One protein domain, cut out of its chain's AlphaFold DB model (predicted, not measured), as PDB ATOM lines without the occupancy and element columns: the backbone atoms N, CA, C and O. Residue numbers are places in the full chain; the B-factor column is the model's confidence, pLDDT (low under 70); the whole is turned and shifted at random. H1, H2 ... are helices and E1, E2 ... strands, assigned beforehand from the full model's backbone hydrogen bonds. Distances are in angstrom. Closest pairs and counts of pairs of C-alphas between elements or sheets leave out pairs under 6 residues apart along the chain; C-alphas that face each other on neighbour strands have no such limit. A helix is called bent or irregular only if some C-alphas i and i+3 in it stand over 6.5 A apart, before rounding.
ATOM      1  N   GLY A 183     206.857 186.835 202.496       65.75
ATOM      2  CA  GLY A 183     207.322 188.192 202.145       65.75
ATOM      3  C   GLY A 183     206.359 189.095 201.355       65.75
ATOM      4  O   GLY A 183     206.822 190.032 200.704       65.75
ATOM      5  N   GLY A 184     205.053 188.826 201.390       82.62
ATOM      6  CA  GLY A 184     204.026 189.568 200.664       82.62
ATOM      7  C   GLY A 184     202.883 190.041 201.562       82.62
ATOM      8  O   GLY A 184     202.769 189.636 202.720       82.62
ATOM      9  N   TRP A 185     202.044 190.908 201.009       89.81
ATOM     10  CA  TRP A 185     200.905 191.547 201.664       89.81
ATOM     11  C   TRP A 185     199.596 191.048 201.050       89.81
ATOM     12  O   TRP A 185     199.535 190.805 199.845       89.81
ATOM     13  N   ILE A 186     198.561 190.898 201.877       91.38
ATOM     14  CA  ILE A 186     197.192 190.596 201.443       91.38
ATOM     15  C   ILE A 186     196.327 191.802 201.809       91.38
ATOM     16  O   ILE A 186     196.447 192.318 202.920       91.38
ATOM     17  N   PHE A 187     195.487 192.238 200.879       92.25
ATOM     18  CA  PHE A 187     194.562 193.358 201.019       92.25
ATOM     19  C   PHE A 187     193.123 192.869 200.840       92.25
ATOM     20  O   PHE A 187     192.883 191.888 200.135       92.25
ATOM     21  N   ASP A 188     192.167 193.546 201.466       91.19
ATOM     22  CA  ASP A 188     190.751 193.215 201.329       91.19
ATOM     23  C   ASP A 188     190.188 193.808 200.028       91.19
ATOM     24  O   ASP A 188     190.419 194.968 199.693       91.19
ATOM     25  N   VAL A 189     189.468 192.992 199.258       92.38
ATOM     26  CA  VAL A 189     188.844 193.419 197.996       92.38
ATOM     27  C   VAL A 189     187.696 194.385 198.285       92.38
ATOM     28  O   VAL A 189     186.845 194.086 199.119       92.38
ATOM     29  N   GLY A 190     187.630 195.493 197.543       89.19
ATOM     30  CA  GLY A 190     186.618 196.537 197.735       89.19
ATOM     31  C   GLY A 190     186.959 197.560 198.824       89.19
ATOM     32  O   GLY A 190     186.172 198.473 199.046       89.19
ATOM     33  N   GLU A 191     188.123 197.440 199.467       91.06
ATOM     34  CA  GLU A 191     188.640 198.422 200.425       91.06
ATOM     35  C   GLU A 191     189.708 199.315 199.768       91.06
ATOM     36  O   GLU A 191     190.368 198.894 198.806       91.06
ATOM     37  N   PRO A 192     189.871 200.572 200.228       91.62
ATOM     38  CA  PRO A 192     190.873 201.472 199.682       91.62
ATOM     39  C   PRO A 192     192.265 200.999 200.091       91.62
ATOM     40  O   PRO A 192     192.473 200.449 201.177       91.62
ATOM     41  N   LEU A 193     193.244 201.228 199.221       86.06
ATOM     42  CA  LEU A 193     194.605 200.813 199.518       86.06
ATOM     43  C   LEU A 193     195.213 201.697 200.623       86.06
ATOM     44  O   LEU A 193     195.145 202.921 200.512       86.06
ATOM     45  N   PRO A 194     195.851 201.119 201.659       82.06
ATOM     46  CA  PRO A 194     196.538 201.912 202.671       82.06
ATOM     47  C   PRO A 194     197.645 202.772 202.053       82.06
ATOM     48  O   PRO A 194     198.373 202.300 201.178       82.06
ATOM     49  N   ASP A 195     197.853 203.986 202.571       78.31
ATOM     50  CA  ASP A 195     198.860 204.929 202.052       78.31
ATOM     51  C   ASP A 195     200.260 204.305 201.939       78.31
ATOM     52  O   ASP A 195     201.000 204.550 200.984       78.31
ATOM     53  N   TYR A 196     200.620 203.433 202.888       78.88
ATOM     54  CA  TYR A 196     201.915 202.759 202.883       78.88
ATOM     55  C   TYR A 196     202.093 201.799 201.702       78.88
ATOM     56  O   TYR A 196     203.226 201.455 201.397       78.88
ATOM     57  N   ALA A 197     201.026 201.345 201.045       86.25
ATOM     58  CA  ALA A 197     201.077 200.389 199.942       86.25
ATOM     59  C   ALA A 197     200.990 201.053 198.556       86.25
ATOM     60  O   ALA A 197     201.219 200.381 197.552       86.25
ATOM     61  N   LEU A 198     200.758 202.371 198.474       87.44
ATOM     62  CA  LEU A 198     200.680 203.098 197.197       87.44
ATOM     63  C   LEU A 198     201.971 202.994 196.369       87.44
ATOM     64  O   LEU A 198     201.920 202.840 195.153       87.44
ATOM     65  N   HIS A 199     203.138 202.983 197.021       87.94
ATOM     66  CA  HIS A 199     204.436 202.815 196.351       87.94
ATOM     67  C   HIS A 199     204.679 201.395 195.798       87.94
ATOM     68  O   HIS A 199     205.691 201.152 195.141       87.94
ATOM     69  N   MET A 200     203.788 200.441 196.092       92.50
ATOM     70  CA  MET A 200     203.849 199.067 195.583       92.50
ATOM     71  C   MET A 200     203.103 198.913 194.247       92.50
ATOM     72  O   MET A 200     203.112 197.828 193.661       92.50
ATOM     73  N   ILE A 201     202.443 199.969 193.760       91.19
ATOM     74  CA  ILE A 201     201.763 200.003 192.462       91.19
ATOM     75  C   ILE A 201     202.810 200.298 191.370       91.19
ATOM     76  O   ILE A 201     203.429 201.360 191.405       91.19
ATOM     77  N   PRO A 202     203.053 199.381 190.417       83.44
ATOM     78  CA  PRO A 202     203.980 199.632 189.321       83.44
ATOM     79  C   PRO A 202     203.396 200.619 188.304       83.44
ATOM     80  O   PRO A 202     202.203 200.583 188.001       83.44
ATOM     81  N   ASP A 203     204.252 201.444 187.703       81.62
ATOM     82  CA  ASP A 203     203.838 202.371 186.648       81.62
ATOM     83  C   ASP A 203     203.133 201.635 185.493       81.62
ATOM     84  O   ASP A 203     203.621 200.631 184.968       81.62
ATOM     85  N   GLY A 204     201.969 202.146 185.086       82.12
ATOM     86  CA  GLY A 204     201.181 201.591 183.981       82.12
ATOM     87  C   GLY A 204     200.294 200.392 184.336       82.12
ATOM     88  O   GLY A 204     199.631 199.859 183.446       82.12
ATOM     89  N   TYR A 205     200.233 199.979 185.604       84.81
ATOM     90  CA  TYR A 205     199.317 198.944 186.085       84.81
ATOM     91  C   TYR A 205     198.711 199.351 187.433       84.81
ATOM     92  O   TYR A 205     199.442 199.600 188.383       84.81
ATOM     93  N   SER A 206     197.379 199.376 187.544       91.19
ATOM     94  CA  SER A 206     196.690 199.667 188.808       91.19
ATOM     95  C   SER A 206     195.979 198.416 189.333       91.19
ATOM     96  O   SER A 206     195.131 197.876 188.619       91.19
ATOM     97  N   PRO A 207     196.255 197.968 190.574       91.25
ATOM     98  CA  PRO A 207     195.449 196.944 191.238       91.25
ATOM     99  C   PRO A 207     194.098 197.495 191.727       91.25
ATOM    100  O   PRO A 207     193.298 196.733 192.272       91.25
ATOM    101  N   LEU A 208     193.859 198.801 191.564       95.00
ATOM    102  CA  LEU A 208     192.692 199.524 192.059       95.00
ATOM    103  C   LEU A 208     191.694 199.809 190.940       95.00
ATOM    104  O   LEU A 208     192.091 200.034 189.793       95.00
ATOM    105  N   ASP A 209     190.406 199.783 191.256       93.88
ATOM    106  CA  ASP A 209     189.327 200.212 190.366       93.88
ATOM    107  C   ASP A 209     189.303 201.755 190.201       93.88
ATOM    108  O   ASP A 209     190.122 202.453 190.810       93.88
ATOM    109  N   PRO A 210     188.427 202.323 189.344       94.06
ATOM    110  CA  PRO A 210     188.348 203.773 189.141       94.06
ATOM    111  C   PRO A 210     188.022 204.586 190.400       94.06
ATOM    112  O   PRO A 210     188.309 205.782 190.427       94.06
ATOM    113  N   ASP A 211     187.443 203.949 191.420       90.81
ATOM    114  CA  ASP A 211     187.081 204.572 192.690       90.81
ATOM    115  C   ASP A 211     188.192 204.409 193.753       90.81
ATOM    116  O   ASP A 211     188.095 204.963 194.849       90.81
ATOM    117  N   GLY A 212     189.287 203.715 193.416       90.12
ATOM    118  CA  GLY A 212     190.470 203.548 194.260       90.12
ATOM    119  C   GLY A 212     190.441 202.316 195.169       90.12
ATOM    120  O   GLY A 212     191.284 202.208 196.063       90.12
ATOM    121  N   PHE A 213     189.515 201.380 194.950       94.62
ATOM    122  CA  PHE A 213     189.378 200.167 195.758       94.62
ATOM    123  C   PHE A 213     190.111 198.975 195.143       94.62
ATOM    124  O   PHE A 213     190.194 198.831 193.923       94.62
ATOM    125  N   VAL A 214     190.639 198.086 195.987       94.06
ATOM    126  CA  VAL A 214     191.365 196.885 195.543       94.06
ATOM    127  C   VAL A 214     190.450 195.969 194.724       94.06
ATOM    128  O   VAL A 214     189.409 195.519 195.205       94.06
ATOM    129  N   GLN A 215     190.857 195.655 193.489       95.00
ATOM    130  CA  GLN A 215     190.078 194.827 192.565       95.00
ATOM    131  C   GLN A 215     190.095 193.337 192.938       95.00
ATOM    132  O   GLN A 215     191.096 192.791 193.415       95.00
ATOM    133  N   VAL A 216     188.998 192.638 192.617       92.75
ATOM    134  CA  VAL A 216     188.928 191.169 192.680       92.75
ATOM    135  C   VAL A 216     190.039 190.575 191.810       92.75
ATOM    136  O   VAL A 216     190.125 190.859 190.618       92.75
ATOM    137  N   GLY A 217     190.868 189.715 192.402       91.25
ATOM    138  CA  GLY A 217     191.978 189.065 191.708       91.25
ATOM    139  C   GLY A 217     193.312 189.811 191.779       91.25
ATOM    140  O   GLY A 217     194.293 189.287 191.264       91.25
ATOM    141  N   ASN A 218     193.374 190.964 192.456       94.69
ATOM    142  CA  ASN A 218     194.601 191.725 192.730       94.69
ATOM    143  C   ASN A 218     194.764 192.002 194.231       94.69
ATOM    144  O   ASN A 218     195.221 193.060 194.641       94.69
ATOM    145  N   ASN A 219     194.348 191.067 195.075       95.38
ATOM    146  CA  ASN A 219     194.300 191.245 196.523       95.38
ATOM    147  C   ASN A 219     195.574 190.771 197.241       95.38
ATOM    148  O   ASN A 219     195.657 190.848 198.460       95.38
ATOM    149  N   CYS A 220     196.571 190.273 196.511       94.31
ATOM    150  CA  CYS A 220     197.889 189.936 197.044       94.31
ATOM    151  C   CYS A 220     198.968 190.763 196.337       94.31
ATOM    152  O   CYS A 220     198.895 190.945 195.122       94.31
ATOM    153  N   CYS A 221     199.990 191.208 197.073       93.12
ATOM    154  CA  CYS A 221     201.165 191.896 196.537       93.12
ATOM    155  C   CYS A 221     202.461 191.271 197.070       93.12
ATOM    156  O   CYS A 221     202.611 191.088 198.277       93.12
ATOM    157  N   ALA A 222     203.422 190.968 196.197       93.31
ATOM    158  CA  ALA A 222     204.731 190.448 196.590       93.31
ATOM    159  C   ALA A 222     205.861 191.108 195.794       93.31
ATOM    160  O   ALA A 222     205.715 191.401 194.603       93.31
ATOM    161  N   HIS A 223     207.005 191.331 196.447       90.25
ATOM    162  CA  HIS A 223     208.206 191.810 195.771       90.25
ATOM    163  C   HIS A 223     208.936 190.636 195.121       90.25
ATOM    164  O   HIS A 223     209.464 189.756 195.802       90.25
ATOM    165  N   VAL A 224     209.012 190.646 193.795       84.38
ATOM    166  CA  VAL A 224     209.710 189.626 193.020       84.38
ATOM    167  C   VAL A 224     211.121 190.124 192.678       84.38
ATOM    168  O   VAL A 224     211.253 191.153 192.007       84.38
ATOM    169  N   PRO A 225     212.195 189.415 193.087       78.75
ATOM    170  CA  PRO A 225     213.565 189.787 192.735       78.75
ATOM    171  C   PRO A 225     213.744 189.987 191.223       78.75
ATOM    172  O   PRO A 225     213.326 189.151 190.429       78.75
ATOM    173  N   GLY A 226     214.344 191.113 190.827       81.12
ATOM    174  CA  GLY A 226     214.568 191.473 189.418       81.12
ATOM    175  C   GLY A 226     213.346 192.024 188.674       81.12
ATOM    176  O   GLY A 226     213.490 192.527 187.564       81.12
ATOM    177  N   HIS A 227     212.158 191.981 189.281       80.00
ATOM    178  CA  HIS A 227     210.914 192.418 188.650       80.00
ATOM    179  C   HIS A 227     210.189 193.520 189.441       80.00
ATOM    180  O   HIS A 227     209.436 194.284 188.840       80.00
ATOM    181  N   GLY A 228     210.444 193.664 190.743       88.44
ATOM    182  CA  GLY A 228     209.786 194.649 191.606       88.44
ATOM    183  C   GLY A 228     208.460 194.131 192.177       88.44
ATOM    184  O   GLY A 228     208.241 192.920 192.247       88.44
ATOM    185  N   TRP A 229     207.570 195.034 192.591       91.25
ATOM    186  CA  TRP A 229     206.264 194.676 193.161       91.25
ATOM    187  C   TRP A 229     205.311 194.101 192.107       91.25
ATOM    188  O   TRP A 229     205.225 194.599 190.979       91.25
ATOM    189  N   ARG A 230     204.612 193.019 192.452       93.31
ATOM    190  CA  ARG A 230     203.638 192.339 191.591       93.31
ATOM    191  C   ARG A 230     202.365 192.040 192.362       93.31
ATOM    192  O   ARG A 230     202.434 191.714 193.543       93.31
ATOM    193  N   TRP A 231     201.241 192.126 191.661       94.38
ATOM    194  CA  TRP A 231     199.902 191.942 192.205       94.38
ATOM    195  C   TRP A 231     199.214 190.742 191.557       94.38
ATOM    196  O   TRP A 231     199.501 190.411 190.406       94.38
ATOM    197  N   GLY A 232     198.338 190.073 192.300       94.19
ATOM    198  CA  GLY A 232     197.581 188.935 191.789       94.19
ATOM    199  C   GLY A 232     196.626 188.327 192.821       94.19
ATOM    200  O   GLY A 232     196.510 188.845 193.933       94.19
ATOM    201  N   PRO A 233     195.945 187.220 192.469       94.00
ATOM    202  CA  PRO A 233     194.903 186.625 193.309       94.00
ATOM    203  C   PRO A 233     195.469 185.799 194.473       94.00
ATOM    204  O   PRO A 233     194.773 185.540 195.451       94.00
ATOM    205  N   SER A 234     196.729 185.362 194.366       93.50
ATOM    206  CA  SER A 234     197.486 184.683 195.422       93.50
ATOM    207  C   SER A 234     198.991 184.864 195.196       93.50
ATOM    208  O   SER A 234     199.422 185.213 194.091       93.50
ATOM    209  N   PHE A 235     199.816 184.599 196.214       90.75
ATOM    210  CA  PHE A 235     201.276 184.633 196.062       90.75
ATOM    211  C   PHE A 235     201.773 183.592 195.047       90.75
ATOM    212  O   PHE A 235     202.652 183.888 194.239       90.75
ATOM    213  N   GLU A 236     201.171 182.402 195.014       89.06
ATOM    214  CA  GLU A 236     201.490 181.347 194.046       89.06
ATOM    215  C   GLU A 236     201.194 181.791 192.612       89.06
ATOM    216  O   GLU A 236     201.994 181.521 191.721       89.06
ATOM    217  N   ALA A 237     200.092 182.512 192.383       89.25
ATOM    218  CA  ALA A 237     199.765 183.055 191.066       89.25
ATOM    219  C   ALA A 237     200.772 184.131 190.621       89.25
ATOM    220  O   ALA A 237     201.196 184.135 189.465       89.25
ATOM    221  N   ILE A 238     201.212 184.995 191.546       90.69
ATOM    222  CA  ILE A 238     202.245 186.013 191.290       90.69
ATOM    223  C   ILE A 238     203.578 185.359 190.902       90.69
ATOM    224  O   ILE A 238     204.251 185.813 189.973       90.69
ATOM    225  N   HIS A 239     203.960 184.280 191.583       84.00
ATOM    226  CA  HIS A 239     205.178 183.535 191.268       84.00
ATOM    227  C   HIS A 239     205.050 182.689 189.992       84.00
ATOM    228  O   HIS A 239     206.000 182.623 189.216       84.00
TER     229      HIS A 239
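What this domain is: This is residues 183 to 239 of the 697 residues of the protein "Rep_fac-A_C domain-containing protein" of Calocera viscosa (strain TUFC12733) (UniProt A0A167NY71). A small twist of three antiparallel strands, E1, E2 and E3, fills one end of the domain, with the short helix H2 packed over one face of it, while loops make up the other end. Residues 201 to 219, a long stretch with no named element, lead from the helix H1, which only grazes the sheet, back to E2. The printed part has 57 residues, with three named strands and two named helices in the order E1, H1, E2, E3, H2; the sheet runs E1, E2, E3. The class is mixed, helices and strands, with 24 residues in named elements, under half of the printed part. The whole is compact, with a radius of gyration of the C-alphas of 10.4 A, and spans 30 by 20 by 19 A.

How they stand to each other: E1, residues 184 to 186, is an edge strand, antiparallel at 168 degrees to the inner strand E2, residues 220 to 224. Across this pair N 185 and O 221 are 2.8 A apart, as are N 221 and O 185. E2 and the other edge strand, E3, residues 228 to 232, form a hairpin, antiparallel at 150 degrees. Here N 222 and O 230 are within hydrogen-bond range at 2.9 A, and N 232 and O 220 at 3.0 A. H1, residues 195 to 200, only grazes the sheet with its residues 197 to 200; its closest C-alphas to E3 are those of Met 200 and Trp 229, 5.6 A apart. H2, residues 235 to 239, is on the sheet at a height of 7.5 A and only just over E3, on which 3 of its 5 C-alphas fall. The closest C-alphas of E3 and H2 are those of Gly 232 and Ile 238, 5.5 A apart. H1 and H2 are apart. In H2 every O i to N i+4 pair is within hydrogen-bond range; in H1 0 of 2 are, against 2 of 3 O i to N i+3 pairs.

Where its parts are: E1 begins at C-alpha 184, (204.026, 189.568, 200.664), and measures 7.0 A from first to last C-alpha. H1 measures 10.1 A and is irregular, with C-alphas 196 and 199 7.0 A apart. E2 measures 12.5 A from C-alpha 220, (197.889, 189.936, 197.044), and E3 13.5 A. H2 measures 6.3 A and ends at C-alpha 239, (205.178, 183.535, 191.268).

The domain as a whole: The two C-alphas farthest apart, those of Asp 211 and Gly 226, are 30.6 A from each other. The printed part has no cut. The link from H1 to E2, 19 residues, is long; that from E1 to H1 is short, and those from E2 to E3 and from E3 to H2 are tight. The mean pLDDT of the printed part is 89.0, and residue 183 is under 70.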